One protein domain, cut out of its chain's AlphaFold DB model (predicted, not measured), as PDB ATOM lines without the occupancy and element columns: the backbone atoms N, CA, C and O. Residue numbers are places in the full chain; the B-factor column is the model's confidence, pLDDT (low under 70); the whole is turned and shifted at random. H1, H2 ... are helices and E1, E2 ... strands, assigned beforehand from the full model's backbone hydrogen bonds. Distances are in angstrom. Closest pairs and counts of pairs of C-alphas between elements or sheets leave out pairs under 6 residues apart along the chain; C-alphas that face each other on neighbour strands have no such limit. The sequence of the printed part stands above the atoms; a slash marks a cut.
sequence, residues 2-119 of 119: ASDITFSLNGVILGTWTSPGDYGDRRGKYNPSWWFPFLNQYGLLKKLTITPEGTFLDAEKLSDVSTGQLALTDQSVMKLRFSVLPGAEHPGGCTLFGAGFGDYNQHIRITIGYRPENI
ATOM      1  N   ALA A   2      -4.795 -20.017  -2.443       92.44
ATOM      2  CA  ALA A   2      -6.213 -20.362  -2.392       92.44
ATOM      3  C   ALA A   2      -6.753 -20.759  -3.781       92.44
ATOM      4  O   ALA A   2      -6.187 -20.359  -4.800       92.44
ATOM      5  N   SER A   3      -7.819 -21.560  -3.825       95.44
ATOM      6  CA  SER A   3      -8.433 -22.021  -5.080       95.44
ATOM      7  C   SER A   3      -9.940 -22.190  -4.937       95.44
ATOM      8  O   SER A   3     -10.394 -22.936  -4.068       95.44
ATOM      9  N   ASP A   4     -10.708 -21.534  -5.803       97.25
ATOM     10  CA  ASP A   4     -12.164 -21.641  -5.841       97.25
ATOM     11  C   ASP A   4     -12.586 -22.907  -6.590       97.25
ATOM     12  O   ASP A   4     -12.390 -23.051  -7.799       97.25
ATOM     13  N   ILE A   5     -13.196 -23.837  -5.860       97.50
ATOM     14  CA  ILE A   5     -13.654 -25.122  -6.376       97.50
ATOM     15  C   ILE A   5     -15.180 -25.116  -6.389       97.50
ATOM     16  O   ILE A   5     -15.834 -25.182  -5.347       97.50
ATOM     17  N   THR A   6     -15.756 -25.062  -7.585       98.25
ATOM     18  CA  THR A   6     -17.194 -25.175  -7.813       98.25
ATOM     19  C   THR A   6     -17.600 -26.630  -7.999       98.25
ATOM     20  O   THR A   6     -17.039 -27.359  -8.827       98.25
ATOM     21  N   PHE A   7     -18.625 -27.043  -7.257       98.19
ATOM     22  CA  PHE A   7     -19.253 -28.350  -7.390       98.19
ATOM     23  C   PHE A   7     -20.501 -28.244  -8.260       98.19
ATOM     24  O   PHE A   7     -21.284 -27.301  -8.142       98.19
ATOM     25  N   SER A   8     -20.721 -29.238  -9.115       97.81
ATOM     26  CA  SER A   8     -21.976 -29.374  -9.852       97.81
ATOM     27  C   SER A   8     -22.406 -30.828  -9.957       97.81
ATOM     28  O   SER A   8     -21.565 -31.720 -10.077       97.81
ATOM     29  N   LEU A   9     -23.715 -31.062  -9.934       97.12
ATOM     30  CA  LEU A   9     -24.309 -32.367 -10.205       97.12
ATOM     31  C   LEU A   9     -25.295 -32.223 -11.357       97.12
ATOM     32  O   LEU A   9     -26.171 -31.365 -11.323       97.12
ATOM     33  N   ASN A  10     -25.124 -33.035 -12.400       94.81
ATOM     34  CA  ASN A  10     -25.972 -33.001 -13.599       94.81
ATOM     35  C   ASN A  10     -26.086 -31.602 -14.236       94.81
ATOM     36  O   ASN A  10     -27.090 -31.261 -14.848       94.81
ATOM     37  N   GLY A  11     -25.028 -30.793 -14.109       94.50
ATOM     38  CA  GLY A  11     -24.972 -29.427 -14.636       94.50
ATOM     39  C   GLY A  11     -25.540 -28.353 -13.707       94.50
ATOM     40  O   GLY A  11     -25.291 -27.177 -13.952       94.50
ATOM     41  N   VAL A  12     -26.219 -28.724 -12.616       96.81
ATOM     42  CA  VAL A  12     -26.677 -27.776 -11.593       96.81
ATOM     43  C   VAL A  12     -25.504 -27.428 -10.679       96.81
ATOM     44  O   VAL A  12     -24.888 -28.320 -10.093       96.81
ATOM     45  N   ILE A  13     -25.175 -26.138 -10.573       97.88
ATOM     46  CA  ILE A  13     -24.138 -25.640  -9.661       97.88
ATOM     47  C   ILE A  13     -24.644 -25.786  -8.230       97.88
ATOM     48  O   ILE A  13     -25.668 -25.222  -7.876       97.88
ATOM     49  N   LEU A  14     -23.903 -26.526  -7.411       98.31
ATOM     50  CA  LEU A  14     -24.215 -26.768  -6.003       98.31
ATOM     51  C   LEU A  14     -23.590 -25.708  -5.084       98.31
ATOM     52  O   LEU A  14     -24.008 -25.547  -3.942       98.31
ATOM     53  N   GLY A  15     -22.582 -24.994  -5.581       97.94
ATOM     54  CA  GLY A  15     -21.886 -23.919  -4.881       97.94
ATOM     55  C   GLY A  15     -20.373 -23.990  -5.063       97.94
ATOM     56  O   GLY A  15     -19.850 -24.935  -5.664       97.94
ATOM     57  N   THR A  16     -19.679 -22.982  -4.542       98.00
ATOM     58  CA  THR A  16     -18.224 -22.822  -4.658       98.00
ATOM     59  C   THR A  16     -17.597 -22.759  -3.280       98.00
ATOM     60  O   THR A  16     -18.060 -22.016  -2.422       98.00
ATOM     61  N   TRP A  17     -16.534 -23.530  -3.082       97.69
ATOM     62  CA  TRP A  17     -15.718 -23.493  -1.879       97.69
ATOM     63  C   TRP A  17     -14.300 -23.057  -2.215       97.69
ATOM     64  O   TRP A  17     -13.669 -23.631  -3.100       97.69
ATOM     65  N   THR A  18     -13.785 -22.090  -1.466       96.94
ATOM     66  CA  THR A  18     -12.394 -21.658  -1.577       96.94
ATOM     67  C   THR A  18     -11.509 -22.540  -0.698       96.94
ATOM     68  O   THR A  18     -11.521 -22.447   0.531       96.94
ATOM     69  N   SER A  19     -10.722 -23.412  -1.330       94.81
ATOM     70  CA  SER A  19      -9.647 -24.144  -0.658       94.81
ATOM     71  C   SER A  19      -8.588 -23.152  -0.168       94.81
ATOM     72  O   SER A  19      -8.183 -22.295  -0.953       94.81
ATOM     73  N   PRO A  20      -8.101 -23.245   1.083       92.62
ATOM     74  CA  PRO A  20      -7.231 -22.222   1.663       92.62
ATOM     75  C   PRO A  20      -5.777 -22.278   1.167       92.62
ATOM     76  O   PRO A  20      -5.041 -21.305   1.323       92.62
ATOM     77  N   GLY A  21      -5.322 -23.389   0.584       85.31
ATOM     78  CA  GLY A  21      -3.923 -23.506   0.191       85.31
ATOM     79  C   GLY A  21      -3.519 -24.845  -0.404       85.31
ATOM     80  O   GLY A  21      -4.338 -25.749  -0.576       85.31
ATOM     81  N   ASP A  22      -2.219 -24.940  -0.685       83.81
ATOM     82  CA  ASP A  22      -1.567 -26.155  -1.162       83.81
ATOM     83  C   ASP A  22      -1.025 -26.942   0.034       83.81
ATOM     84  O   ASP A  22      -0.285 -26.424   0.871       83.81
ATOM     85  N   TYR A  23      -1.404 -28.210   0.114       90.12
ATOM     86  CA  TYR A  23      -1.093 -29.110   1.222       90.12
ATOM     87  C   TYR A  23       0.157 -29.940   0.891       90.12
ATOM     88  O   TYR A  23       0.072 -31.120   0.534       90.12
ATOM     89  N   GLY A  24       1.325 -29.291   0.936       91.81
ATOM     90  CA  GLY A  24       2.617 -29.855   0.509       91.81
ATOM     91  C   GLY A  24       3.771 -29.720   1.511       91.81
ATOM     92  O   GLY A  24       4.871 -30.182   1.232       91.81
ATOM     93  N   ASP A  25       3.542 -29.113   2.675       92.88
ATOM     94  CA  ASP A  25       4.552 -28.846   3.717       92.88
ATOM     95  C   ASP A  25       5.065 -30.110   4.428       92.88
ATOM     96  O   ASP A  25       6.142 -30.113   5.024       92.88
ATOM     97  N   ARG A  26       4.320 -31.211   4.332       95.12
ATOM     98  CA  ARG A  26       4.735 -32.537   4.793       95.12
ATOM     99  C   ARG A  26       4.259 -33.617   3.842       95.12
ATOM    100  O   ARG A  26       3.283 -33.444   3.120       95.12
ATOM    101  N   ARG A  27       4.890 -34.786   3.917       96.19
ATOM    102  CA  ARG A  27       4.454 -35.968   3.170       96.19
ATOM    103  C   ARG A  27       3.078 -36.454   3.651       96.19
ATOM    104  O   ARG A  27       2.814 -36.504   4.855       96.19
ATOM    105  N   GLY A  28       2.220 -36.838   2.704       97.31
ATOM    106  CA  GLY A  28       0.934 -37.470   2.993       97.31
ATOM    107  C   GLY A  28       1.130 -38.861   3.586       97.31
ATOM    108  O   GLY A  28       2.001 -39.612   3.139       97.31
ATOM    109  N   LYS A  29       0.320 -39.209   4.588       97.62
ATOM    110  CA  LYS A  29       0.444 -40.454   5.363       97.62
ATOM    111  C   LYS A  29       0.439 -41.721   4.502       97.62
ATOM    112  O   LYS A  29       1.136 -42.678   4.828       97.62
ATOM    113  N   TYR A  30      -0.357 -41.732   3.438       98.00
ATOM    114  CA  TYR A  30      -0.544 -42.897   2.577       98.00
ATOM    115  C   TYR A  30       0.233 -42.815   1.261       98.00
ATOM    116  O   TYR A  30       0.261 -43.808   0.542       98.00
ATOM    117  N   ASN A  31       0.893 -41.687   0.964       97.81
ATOM    118  CA  ASN A  31       1.579 -41.491  -0.314       97.81
ATOM    119  C   ASN A  31       2.637 -42.576  -0.567       97.81
ATOM    120  O   ASN A  31       3.530 -42.776   0.274       97.81
ATOM    121  N   PRO A  32       2.626 -43.210  -1.753       97.06
ATOM    122  CA  PRO A  32       3.596 -44.236  -2.089       97.06
ATOM    123  C   PRO A  32       5.010 -43.650  -2.164       97.06
ATOM    124  O   PRO A  32       5.198 -42.448  -2.345       97.06
ATOM    125  N   SER A  33       6.028 -44.501  -2.023       96.19
ATOM    126  CA  SER A  33       7.446 -44.094  -2.048       96.19
ATOM    127  C   SER A  33       7.870 -43.377  -3.325       96.19
ATOM    128  O   SER A  33       8.776 -42.553  -3.270       96.19
ATOM    129  N   TRP A  34       7.212 -43.665  -4.445       96.31
ATOM    130  CA  TRP A  34       7.489 -43.048  -5.736       96.31
ATOM    131  C   TRP A  34       6.807 -41.681  -5.929       96.31
ATOM    132  O   TRP A  34       7.099 -41.007  -6.913       96.31
ATOM    133  N   TRP A  35       5.910 -41.250  -5.029       96.19
ATOM    134  CA  TRP A  35       5.247 -39.948  -5.145       96.19
ATOM    135  C   TRP A  35       6.232 -38.816  -4.858       96.19
ATOM    136  O   TRP A  35       6.870 -38.780  -3.803       96.19
ATOM    137  N   PHE A  36       6.355 -37.881  -5.795       95.19
ATOM    138  CA  PHE A  36       7.357 -36.831  -5.693       95.19
ATOM    139  C   PHE A  36       7.023 -35.816  -4.591       95.19
ATOM    140  O   PHE A  36       5.871 -35.393  -4.493       95.19
ATOM    141  N   PRO A  37       8.015 -35.358  -3.805       92.81
ATOM    142  CA  PRO A  37       7.789 -34.441  -2.685       92.81
ATOM    143  C   PRO A  37       7.362 -33.031  -3.117       92.81
ATOM    144  O   PRO A  37       6.775 -32.314  -2.320       92.81
ATOM    145  N   PHE A  38       7.636 -32.634  -4.365       91.44
ATOM    146  CA  PHE A  38       7.249 -31.324  -4.903       91.44
ATOM    147  C   PHE A  38       5.791 -31.259  -5.389       91.44
ATOM    148  O   PHE A  38       5.307 -30.180  -5.717       91.44
ATOM    149  N   LEU A  39       5.095 -32.398  -5.481       93.12
ATOM    150  CA  LEU A  39       3.661 -32.441  -5.771       93.12
ATOM    151  C   LEU A  39       2.857 -32.192  -4.491       93.12
ATOM    152  O   LEU A  39       3.370 -32.386  -3.388       93.12
ATOM    153  N   ASN A  40       1.571 -31.856  -4.631       93.38
ATOM    154  CA  ASN A  40       0.650 -31.830  -3.494       93.38
ATOM    155  C   ASN A  40       0.697 -33.173  -2.753       93.38
ATOM    156  O   ASN A  40       0.655 -34.247  -3.364       93.38
ATOM    157  N   GLN A  41       0.831 -33.105  -1.431       96.69
ATOM    158  CA  GLN A  41       1.113 -34.271  -0.604       96.69
ATOM    159  C   GLN A  41      -0.120 -34.786   0.126       96.69
ATOM    160  O   GLN A  41      -0.271 -35.996   0.257       96.69
ATOM    161  N   TYR A  42      -0.990 -33.906   0.604       96.25
ATOM    162  CA  TYR A  42      -2.225 -34.282   1.281       96.25
ATOM    163  C   TYR A  42      -3.346 -33.301   0.937       96.25
ATOM    164  O   TYR A  42      -3.222 -32.516   0.006       96.25
ATOM    165  N   GLY A  43      -4.478 -33.388   1.624       94.69
ATOM    166  CA  GLY A  43      -5.612 -32.501   1.404       94.69
ATOM    167  C   GLY A  43      -6.622 -32.628   2.531       94.69
ATOM    168  O   GLY A  43      -6.418 -33.396   3.471       94.69
ATOM    169  N   LEU A  44      -7.724 -31.890   2.426       95.69
ATOM    170  CA  LEU A  44      -8.833 -31.994   3.369       95.69
ATOM    171  C   LEU A  44      -9.836 -33.050   2.913       95.69
ATOM    172  O   LEU A  44     -10.222 -33.092   1.744       95.69
ATOM    173  N   LEU A  45     -10.323 -33.852   3.858       96.81
ATOM    174  CA  LEU A  45     -11.520 -34.648   3.630       96.81
ATOM    175  C   LEU A  45     -12.743 -33.746   3.773       96.81
ATOM    176  O   LEU A  45     -13.053 -33.298   4.873       96.81
ATOM    177  N   LYS A  46     -13.430 -33.501   2.658       97.12
ATOM    178  CA  LYS A  46     -14.640 -32.677   2.607       97.12
ATOM    179  C   LYS A  46     -15.866 -33.539   2.330       97.12
ATOM    180  O   LYS A  46     -15.807 -34.457   1.512       97.12
ATOM    181  N   LYS A  47     -16.984 -33.221   2.981       97.94
ATOM    182  CA  LYS A  47     -18.278 -33.877   2.785       97.94
ATOM    183  C   LYS A  47     -19.276 -32.904   2.165       97.94
ATOM    184  O   LYS A  47     -19.791 -32.026   2.845       97.94
ATOM    185  N   LEU A  48     -19.595 -33.097   0.888       98.31
ATOM    186  CA  LEU A  48     -20.678 -32.373   0.226       98.31
ATOM    187  C   LEU A  48     -22.003 -33.110   0.475       98.31
ATOM    188  O   LEU A  48     -22.136 -34.275   0.102       98.31
ATOM    189  N   THR A  49     -22.963 -32.454   1.122       97.88
ATOM    190  CA  THR A  49     -24.285 -33.018   1.429       97.88
ATOM    191  C   THR A  49     -25.359 -32.178   0.758       97.88
ATOM    192  O   THR A  49     -25.382 -30.966   0.932       97.88
ATOM    193  N   ILE A  50     -26.255 -32.819   0.011       97.44
ATOM    194  CA  ILE A  50     -27.396 -32.166  -0.633       97.44
ATOM    195  C   ILE A  50     -28.656 -32.697   0.043       97.44
ATOM    196  O   ILE A  50     -28.865 -33.911   0.090       97.44
ATOM    197  N   THR A  51     -29.475 -31.802   0.582       95.88
ATOM    198  CA  THR A  51     -30.719 -32.131   1.288       95.88
ATOM    199  C   THR A  51     -31.882 -31.306   0.721       95.88
ATOM    200  O   THR A  51     -31.662 -30.457  -0.148       95.88
ATOM    201  N   PRO A  52     -33.129 -31.527   1.169       95.00
ATOM    202  CA  PRO A  52     -34.239 -30.634   0.837       95.00
ATOM    203  C   PRO A  52     -34.026 -29.173   1.284       95.00
ATOM    204  O   PRO A  52     -34.594 -28.267   0.682       95.00
ATOM    205  N   GLU A  53     -33.190 -28.924   2.297       96.56
ATOM    206  CA  GLU A  53     -32.931 -27.594   2.873       96.56
ATOM    207  C   GLU A  53     -31.782 -26.824   2.189       96.56
ATOM    208  O   GLU A  53     -31.606 -25.620   2.425       96.56
ATOM    209  N   GLY A  54     -30.986 -27.502   1.358       97.62
ATOM    210  CA  GLY A  54     -29.906 -26.901   0.576       97.62
ATOM    211  C   GLY A  54     -28.687 -27.808   0.408       97.62
ATOM    212  O   GLY A  54     -28.720 -29.006   0.704       97.62
ATOM    213  N   THR A  55     -27.590 -27.215  -0.058       98.56
ATOM    214  CA  THR A  55     -26.293 -27.881  -0.196       98.56
ATOM    215  C   THR A  55     -25.346 -27.386   0.885       98.56
ATOM    216  O   THR A  55     -25.205 -26.184   1.102       98.56
ATOM    217  N   PHE A  56     -24.641 -28.319   1.516       98.56
ATOM    218  CA  PHE A  56     -23.714 -28.071   2.610       98.56
ATOM    219  C   PHE A  56     -22.348 -28.673   2.306       98.56
ATOM    220  O   PHE A  56     -22.256 -29.780   1.768       98.56
ATOM    221  N   LEU A  57     -21.290 -27.966   2.695       98.31
ATOM    222  CA  LEU A  57     -19.943 -28.508   2.763       98.31
ATOM    223  C   LEU A  57     -19.565 -28.670   4.234       98.31
ATOM    224  O   LEU A  57     -19.421 -27.699   4.972       98.31
ATOM    225  N   ASP A  58     -19.424 -29.918   4.660       96.94
ATOM    226  CA  ASP A  58     -19.347 -30.314   6.063       96.94
ATOM    227  C   ASP A  58     -20.562 -29.807   6.861       96.94
ATOM    228  O   ASP A  58     -21.650 -30.362   6.710       96.94
ATOM    229  N   ALA A  59     -20.388 -28.781   7.697       95.19
ATOM    230  CA  ALA A  59     -21.448 -28.180   8.509       95.19
ATOM    231  C   ALA A  59     -21.917 -26.809   7.985       95.19
ATOM    232  O   ALA A  59     -22.869 -26.243   8.518       95.19
ATOM    233  N   GLU A  60     -21.263 -26.267   6.956       97.31
ATOM    234  CA  GLU A  60     -21.532 -24.923   6.448       97.31
ATOM    235  C   GLU A  60     -22.433 -24.979   5.219       97.31
ATOM    236  O   GLU A  60     -22.233 -25.796   4.314       97.31
ATOM    237  N   LYS A  61     -23.443 -24.103   5.174       97.75
ATOM    238  CA  LYS A  61     -24.331 -23.999   4.016       97.75
ATOM    239  C   LYS A  61     -23.567 -23.367   2.858       97.75
ATOM    240  O   LYS A  61     -23.090 -22.244   2.968       97.75
ATOM    241  N   LEU A  62     -23.480 -24.099   1.754       97.75
ATOM    242  CA  LEU A  62     -22.797 -23.667   0.540       97.75
ATOM    243  C   LEU A  62     -23.753 -22.946  -0.417       97.75
ATOM    244  O   LEU A  62     -23.362 -21.988  -1.075       97.75
ATOM    245  N   SER A  63     -25.001 -23.414  -0.509       98.38
ATOM    246  CA  SER A  63     -26.057 -22.776  -1.299       98.38
ATOM    247  C   SER A  63     -27.450 -23.269  -0.897       98.38
ATOM    248  O   SER A  63     -27.603 -24.259  -0.174       98.38
ATOM    249  N   ASP A  64     -28.483 -22.607  -1.414       97.94
ATOM    250  CA  ASP A  64     -29.877 -23.049  -1.302       97.94
ATOM    251  C   ASP A  64     -30.240 -24.176  -2.284       97.94
ATOM    252  O   ASP A  64     -31.395 -24.599  -2.313       97.94
ATOM    253  N   VAL A  65     -29.283 -24.689  -3.075       97.88
ATOM    254  CA  VAL A  65     -29.575 -25.747  -4.046       97.88
ATOM    255  C   VAL A  65     -29.924 -27.047  -3.335       97.88
ATOM    256  O   VAL A  65     -29.080 -27.629  -2.653       97.88
ATOM    257  N   SER A  66     -31.162 -27.502  -3.497       96.25
ATOM    258  CA  SER A  66     -31.719 -28.659  -2.800       96.25
ATOM    259  C   SER A  66     -31.913 -29.867  -3.714       96.25
ATOM    260  O   SER A  66     -31.852 -29.777  -4.943       96.25
ATOM    261  N   THR A  67     -32.212 -31.021  -3.117       93.25
ATOM    262  CA  THR A  67     -32.555 -32.243  -3.867       93.25
ATOM    263  C   THR A  67     -33.744 -32.055  -4.812       93.25
ATOM    264  O   THR A  67     -33.769 -32.674  -5.874       93.25
ATOM    265  N   GLY A  68     -34.685 -31.161  -4.482       91.69
ATOM    266  CA  GLY A  68     -35.833 -30.849  -5.336       91.69
ATOM    267  C   GLY A  68     -35.442 -30.199  -6.667       91.69
ATOM    268  O   GLY A  68     -36.053 -30.487  -7.692       91.69
ATOM    269  N   GLN A  69     -34.384 -29.384  -6.688       92.88
ATOM    270  CA  GLN A  69     -33.891 -28.739  -7.914       92.88
ATOM    271  C   GLN A  69     -33.067 -29.676  -8.802       92.88
ATOM    272  O   GLN A  69     -32.872 -29.386  -9.980       92.88
ATOM    273  N   LEU A  70     -32.584 -30.797  -8.259       90.25
ATOM    274  CA  LEU A  70     -31.811 -31.780  -9.019       90.25
ATOM    275  C   LEU A  70     -32.693 -32.746  -9.812       90.25
ATOM    276  O   LEU A  70     -32.178 -33.400 -10.718       90.25
ATOM    277  N   ALA A  71     -33.987 -32.836  -9.467       81.88
ATOM    278  CA  ALA A  71     -34.995 -33.664 -10.136       81.88
ATOM    279  C   ALA A  71     -34.494 -35.089 -10.461       81.88
ATOM    280  O   ALA A  71     -34.708 -35.612 -11.555       81.88
ATOM    281  N   LEU A  72     -33.767 -35.698  -9.516       86.50
ATOM    282  CA  LEU A  72     -33.191 -37.028  -9.689       86.50
ATOM    283  C   LEU A  72     -34.291 -38.091  -9.637       86.50
ATOM    284  O   LEU A  72     -35.143 -38.077  -8.752       86.50
ATOM    285  N   THR A  73     -34.217 -39.033 -10.567       84.25
ATOM    286  CA  THR A  73     -35.076 -40.220 -10.657       84.25
ATOM    287  C   THR A  73     -34.220 -41.480 -10.541       84.25
ATOM    288  O   THR A  73     -32.990 -41.416 -10.597       84.25
ATOM    289  N   ASP A  74     -34.858 -42.638 -10.424       82.62
ATOM    290  CA  ASP A  74     -34.206 -43.953 -10.454       82.62
ATOM    291  C   ASP A  74     -33.455 -44.234 -11.772       82.62
ATOM    292  O   ASP A  74     -32.531 -45.044 -11.794       82.62
ATOM    293  N   GLN A  75     -33.798 -43.524 -12.851       85.81
ATOM    294  CA  GLN A  75     -33.140 -43.618 -14.160       85.81
ATOM    295  C   GLN A  75     -32.035 -42.569 -14.367       85.81
ATOM    296  O   GLN A  75     -31.364 -42.552 -15.403       85.81
ATOM    297  N   SER A  76     -31.836 -41.653 -13.418       87.69
ATOM    298  CA  SER A  76     -30.889 -40.554 -13.585       87.69
ATOM    299  C   SER A  76     -29.437 -41.025 -13.482       87.69
ATOM    300  O   SER A  76     -28.992 -41.536 -12.456       87.69
ATOM    301  N   VAL A  77     -28.641 -40.739 -14.515       89.75
ATOM    302  CA  VAL A  77     -27.176 -40.808 -14.419       89.75
ATOM    303  C   VAL A  77     -26.683 -39.615 -13.604       89.75
ATOM    304  O   VAL A  77     -27.041 -38.473 -13.887       89.75
ATOM    305  N   MET A  78     -25.842 -39.868 -12.601       91.31
ATOM    306  CA  MET A  78     -25.243 -38.821 -11.773       91.31
ATOM    307  C   MET A  78     -23.859 -38.432 -12.289       91.31
ATOM    308  O   MET A  78     -22.907 -39.212 -12.228       91.31
ATOM    309  N   LYS A  79     -23.730 -37.192 -12.754       94.88
ATOM    310  CA  LYS A  79     -22.471 -36.584 -13.181       94.88
ATOM    311  C   LYS A  79     -22.040 -35.527 -12.175       94.88
ATOM    312  O   LYS A  79     -22.396 -34.356 -12.309       94.88
ATOM    313  N   LEU A  80     -21.275 -35.955 -11.175       95.44
ATOM    314  CA  LEU A  80     -20.607 -35.054 -10.239       95.44
ATOM    315  C   LEU A  80     -19.371 -34.448 -10.913       95.44
ATOM    316  O   LEU A  80     -18.552 -35.164 -11.491       95.44
ATOM    317  N   ARG A  81     -19.230 -33.128 -10.838       96.75
ATOM    318  CA  ARG A  81     -18.111 -32.388 -11.418       96.75
ATOM    319  C   ARG A  81     -17.538 -31.405 -10.404       96.75
ATOM    320  O   ARG A  81     -18.275 -30.664  -9.760       96.75
ATOM    321  N   PHE A  82     -16.212 -31.381 -10.361       96.75
ATOM    322  CA  PHE A  82     -15.381 -30.401  -9.671       96.75
ATOM    323  C   PHE A  82     -14.776 -29.490 -10.738       96.75
ATOM    324  O   PHE A  82     -14.334 -29.978 -11.783       96.75
ATOM    325  N   SER A  83     -14.806 -28.177 -10.547       96.56
ATOM    326  CA  SER A  83     -14.311 -27.234 -11.553       96.56
ATOM    327  C   SER A  83     -13.784 -25.963 -10.915       96.56
ATOM    328  O   SER A  83     -14.329 -25.503  -9.923       96.56
ATOM    329  N   VAL A  84     -12.768 -25.379 -11.538       96.19
ATOM    330  CA  VAL A  84     -12.420 -23.969 -11.355       96.19
ATOM    331  C   VAL A  84     -13.092 -23.236 -12.513       96.19
ATOM    332  O   VAL A  84     -12.784 -23.511 -13.675       96.19
ATOM    333  N   LEU A  85     -14.103 -22.417 -12.220       96.06
ATOM    334  CA  LEU A  85     -14.890 -21.757 -13.264       96.06
ATOM    335  C   LEU A  85     -14.109 -20.609 -13.923       96.06
ATOM    336  O   LEU A  85     -13.277 -19.972 -13.272       96.06
ATOM    337  N   PRO A  86     -14.396 -20.287 -15.200       94.38
ATOM    338  CA  PRO A  86     -13.911 -19.054 -15.807       94.38
ATOM    339  C   PRO A  86     -14.335 -17.840 -14.973       94.38
ATOM    340  O   PRO A  86     -15.511 -17.703 -14.640       94.38
ATOM    341  N   GLY A  87     -13.383 -16.964 -14.646       93.81
ATOM    342  CA  GLY A  87     -13.642 -15.772 -13.832       93.81
ATOM    343  C   GLY A  87     -13.706 -16.013 -12.320       93.81
ATOM    344  O   GLY A  87     -14.130 -15.112 -11.605       93.81
ATOM    345  N   ALA A  88     -13.296 -17.190 -11.830       94.56
ATOM    346  CA  ALA A  88     -13.077 -17.411 -10.401       94.56
ATOM    347  C   ALA A  88     -12.125 -16.353  -9.812       94.56
ATOM    348  O   ALA A  88     -11.143 -15.984 -10.461       94.56
ATOM    349  N   GLU A  89     -12.402 -15.898  -8.587       95.06
ATOM    350  CA  GLU A  89     -11.560 -14.925  -7.875       95.06
ATOM    351  C   GLU A  89     -10.190 -15.535  -7.562       95.06
ATOM    352  O   GLU A  89      -9.153 -14.892  -7.730       95.06
ATOM    353  N   HIS A  90     -10.185 -16.824  -7.213       94.81
ATOM    354  CA  HIS A  90      -8.988 -17.617  -6.974       94.81
ATOM    355  C   HIS A  90      -8.881 -18.742  -8.021       94.81
ATOM    356  O   HIS A  90      -9.237 -19.891  -7.733       94.81
ATOM    357  N   PRO A  91      -8.401 -18.455  -9.251       91.12
ATOM    358  CA  PRO A  91      -8.343 -19.418 -10.351       91.12
ATOM    359  C   PRO A  91      -7.133 -20.356 -10.210       91.12
ATOM    360  O   PRO A  91      -6.199 -20.333 -11.011       91.12
ATOM    361  N   GLY A  92      -7.131 -21.156  -9.147       89.75
ATOM    362  CA  GLY A  92      -6.098 -22.147  -8.875       89.75
ATOM    363  C   GLY A  92      -6.347 -23.466  -9.610       89.75
ATOM    364  O   GLY A  92      -6.755 -23.517 -10.769       89.75
ATOM    365  N   GLY A  93      -6.095 -24.567  -8.908       89.81
ATOM    366  CA  GLY A  93      -6.378 -25.915  -9.384       89.81
ATOM    367  C   GLY A  93      -7.097 -26.753  -8.334       89.81
ATOM    368  O   GLY A  93      -7.426 -26.291  -7.241       89.81
ATOM    369  N   CYS A  94      -7.319 -28.019  -8.667       91.62
ATOM    370  CA  CYS A  94      -7.844 -29.012  -7.745       91.62
ATOM    371  C   CYS A  94      -7.028 -30.299  -7.893       91.62
ATOM    372  O   CYS A  94      -6.879 -30.823  -8.996       91.62
ATOM    373  N   THR A  95      -6.500 -30.809  -6.781       92.81
ATOM    374  CA  THR A  95      -5.912 -32.150  -6.704       92.81
ATOM    375  C   THR A  95      -6.870 -33.047  -5.936       92.81
ATOM    376  O   THR A  95      -7.243 -32.733  -4.808       92.81
ATOM    377  N   LEU A  96      -7.264 -34.166  -6.540       94.69
ATOM    378  CA  LEU A  96      -8.093 -35.176  -5.890       94.69
ATOM    379  C   LEU A  96      -7.214 -36.347  -5.453       94.69
ATOM    380  O   LEU A  96      -6.468 -36.901  -6.259       94.69
ATOM    381  N   PHE A  97      -7.336 -36.739  -4.188       95.94
ATOM    382  CA  PHE A  97      -6.639 -37.891  -3.624       95.94
ATOM    383  C   PHE A  97      -7.606 -39.069  -3.483       95.94
ATOM    384  O   PHE A  97      -8.680 -38.931  -2.902       95.94
ATOM    385  N   GLY A  98      -7.230 -40.220  -4.042       96.75
ATOM    386  CA  GLY A  98      -7.917 -41.496  -3.831       96.75
ATOM    387  C   GLY A  98      -7.204 -42.368  -2.796       96.75
ATOM    388  O   GLY A  98      -6.172 -41.979  -2.248       96.75
ATOM    389  N   ALA A  99      -7.722 -43.580  -2.566       97.75
ATOM    390  CA  ALA A  99      -7.061 -44.548  -1.692       97.75
ATOM    391  C   ALA A  99      -5.606 -44.792  -2.137       97.75
ATOM    392  O   ALA A  99      -5.319 -44.882  -3.331       97.75
ATOM    393  N   GLY A 100      -4.694 -44.870  -1.167       97.56
ATOM    394  CA  GLY A 100      -3.249 -44.917  -1.399       97.56
ATOM    395  C   GLY A 100      -2.560 -43.555  -1.522       97.56
ATOM    396  O   GLY A 100      -1.360 -43.532  -1.758       97.56
ATOM    397  N   PHE A 101      -3.263 -42.430  -1.354       97.94
ATOM    398  CA  PHE A 101      -2.654 -41.097  -1.357       97.94
ATOM    399  C   PHE A 101      -3.213 -40.190  -0.253       97.94
ATOM    400  O   PHE A 101      -4.274 -40.439   0.319       97.94
ATOM    401  N   GLY A 102      -2.488 -39.112   0.042       97.06
ATOM    402  CA  GLY A 102      -2.845 -38.114   1.039       97.06
ATOM    403  C   GLY A 102      -2.918 -38.680   2.452       97.06
ATOM    404  O   GLY A 102      -2.174 -39.589   2.823       97.06
ATOM    405  N   ASP A 103      -3.834 -38.133   3.249       97.56
ATOM    406  CA  ASP A 103      -4.033 -38.526   4.650       97.56
ATOM    407  C   ASP A 103      -5.298 -39.349   4.893       97.56
ATOM    408  O   ASP A 103      -5.548 -39.784   6.018       97.56
ATOM    409  N   TYR A 104      -6.083 -39.602   3.845       97.69
ATOM    410  CA  TYR A 104      -7.348 -40.319   3.933       97.69
ATOM    411  C   TYR A 104      -7.347 -41.467   2.934       97.69
ATOM    412  O   TYR A 104      -7.498 -41.263   1.735       97.69
ATOM    413  N   ASN A 105      -7.207 -42.693   3.434       97.38
ATOM    414  CA  ASN A 105      -7.135 -43.884   2.595       97.38
ATOM    415  C   ASN A 105      -8.524 -44.322   2.087       97.38
ATOM    416  O   ASN A 105      -9.049 -45.361   2.489       97.38
ATOM    417  N   GLN A 106      -9.156 -43.500   1.250       97.50
ATOM    418  CA  GLN A 106     -10.446 -43.789   0.628       97.50
ATOM    419  C   GLN A 106     -10.565 -43.140  -0.752       97.50
ATOM    420  O   GLN A 106     -10.008 -42.078  -1.006       97.50
ATOM    421  N   HIS A 107     -11.330 -43.773  -1.641       97.50
ATOM    422  CA  HIS A 107     -11.849 -43.111  -2.840       97.50
ATOM    423  C   HIS A 107     -12.985 -42.143  -2.473       97.50
ATOM    424  O   HIS A 107     -13.401 -42.059  -1.314       97.50
ATOM    425  N   ILE A 108     -13.540 -41.456  -3.474       95.81
ATOM    426  CA  ILE A 108     -14.795 -40.712  -3.318       95.81
ATOM    427  C   ILE A 108     -15.893 -41.696  -2.896       95.81
ATOM    428  O   ILE A 108     -16.110 -42.714  -3.553       95.81
ATOM    429  N   ARG A 109     -16.587 -41.386  -1.798       96.38
ATOM    430  CA  ARG A 109     -17.739 -42.152  -1.317       96.38
ATOM    431  C   ARG A 109     -19.013 -41.381  -1.611       96.38
ATOM    432  O   ARG A 109     -19.125 -40.217  -1.239       96.38
ATOM    433  N   ILE A 110     -19.963 -42.048  -2.254       94.25
ATOM    434  CA  ILE A 110     -21.288 -41.503  -2.543       94.25
ATOM    435  C   ILE A 110     -22.299 -42.325  -1.748       94.25
ATOM    436  O   ILE A 110     -22.325 -43.548  -1.860       94.25
ATOM    437  N   THR A 111     -23.124 -41.642  -0.959       93.88
ATOM    438  CA  THR A 111     -24.239 -42.245  -0.226       93.88
ATOM    439  C   THR A 111     -25.523 -41.574  -0.675       93.88
ATOM    440  O   THR A 111     -25.608 -40.348  -0.672       93.88
ATOM    441  N   ILE A 112     -26.522 -42.376  -1.031       90.94
ATOM    442  CA  ILE A 112     -27.841 -41.895  -1.439       90.94
ATOM    443  C   ILE A 112     -28.848 -42.412  -0.422       90.94
ATOM    444  O   ILE A 112     -29.018 -43.620  -0.265       90.94
ATOM    445  N   GLY A 113     -29.499 -41.492   0.284       89.31
ATOM    446  CA  GLY A 113     -30.688 -41.803   1.064       89.31
ATOM    447  C   GLY A 113     -31.910 -41.630   0.175       89.31
ATOM    448  O   GLY A 113     -32.135 -40.535  -0.332       89.31
ATOM    449  N   TYR A 114     -32.693 -42.686  -0.006       84.31
ATOM    450  CA  TYR A 114     -33.977 -42.621  -0.695       84.31
ATOM    451  C   TYR A 114     -35.075 -43.114   0.242       84.31
ATOM    452  O   TYR A 114     -34.842 -43.948   1.120       84.31
ATOM    453  N   ARG A 115     -36.278 -42.573   0.069       80.38
ATOM    454  CA  ARG A 115     -37.494 -43.082   0.697       80.38
ATOM    455  C   ARG A 115     -38.457 -43.406  -0.439       80.38
ATOM    456  O   ARG A 115     -38.780 -42.483  -1.182       80.38
ATOM    457  N   PRO A 116     -38.851 -44.673  -0.630       71.56
ATOM    458  CA  PRO A 116     -39.899 -44.978  -1.589       71.56
ATOM    459  C   PRO A 116     -41.185 -44.270  -1.148       71.56
ATOM    460  O   PRO A 116     -41.501 -44.243   0.043       71.56
ATOM    461  N   GLU A 117     -41.903 -43.669  -2.092       68.06
ATOM    462  CA  GLU A 117     -43.272 -43.235  -1.834       68.06
ATOM    463  C   GLU A 117     -44.118 -44.496  -1.625       68.06
ATOM    464  O   GLU A 117     -44.027 -45.446  -2.405       68.06
ATOM    465  N   ASN A 118     -44.872 -44.547  -0.523       60.81
ATOM    466  CA  ASN A 118     -45.794 -45.650  -0.272       60.81
ATOM    467  C   ASN A 118     -46.834 -45.662  -1.400       60.81
ATOM    468  O   ASN A 118     -47.590 -44.698  -1.528       60.81
ATOM    469  N   ILE A 119     -46.840 -46.731  -2.200       54.47
ATOM    470  CA  ILE A 119     -47.925 -47.052  -3.137       54.47
ATOM    471  C   ILE A 119     -49.121 -47.560  -2.331       54.47
ATOM    472  O   ILE A 119     -48.891 -48.400  -1.428       54.47
TER     473      ILE A 119
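AT A GLANCE: This is residues 2 to 119 of the 119 residues of an uncharacterized protein of Ruminococcus sp. AM45-2 (UniProt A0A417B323). With little regular structure, two antiparallel sheets, E2 E1 E6 and the meander of hairpins E3 E4 E5, form a sandwich, lengthened by unnamed residues 20 to 47 and 84 to 119. Of 118 printed residues 35 are in named elements, mostly strand: six strands and a helix. Only just loose, close to compact, with radius of gyration of the C-alphas 16.5 A, it spans 56 by 32 by 25 A.

IN THESE COORDINATES: E1, residues 3 to 9, begins at C-alpha 3 (-8.433, -22.021, -5.080) and runs 19.6 A; E2 is 12 to 19, 20.6 A. E3 is 48 to 51, E4 54 to 57, E5 60 to 63, H1 67 to 70 and E6 80 to 83, ending at (-14.311, -27.234, -11.553).

HOW THE PARTS SIT: Hairpin E1 and E2 has N 5 and O 17 within hydrogen-bond range, 2.8 A. The closest C-alphas of E2 and E5, Gly 15 and Leu 62, are 5.5 A apart. H1, too short for O i to N i+4 pairs, only grazes both sheets.

THE WHOLE: The link E2 to E3 is long, and pLDDT is under 70 at residues 117 to 119.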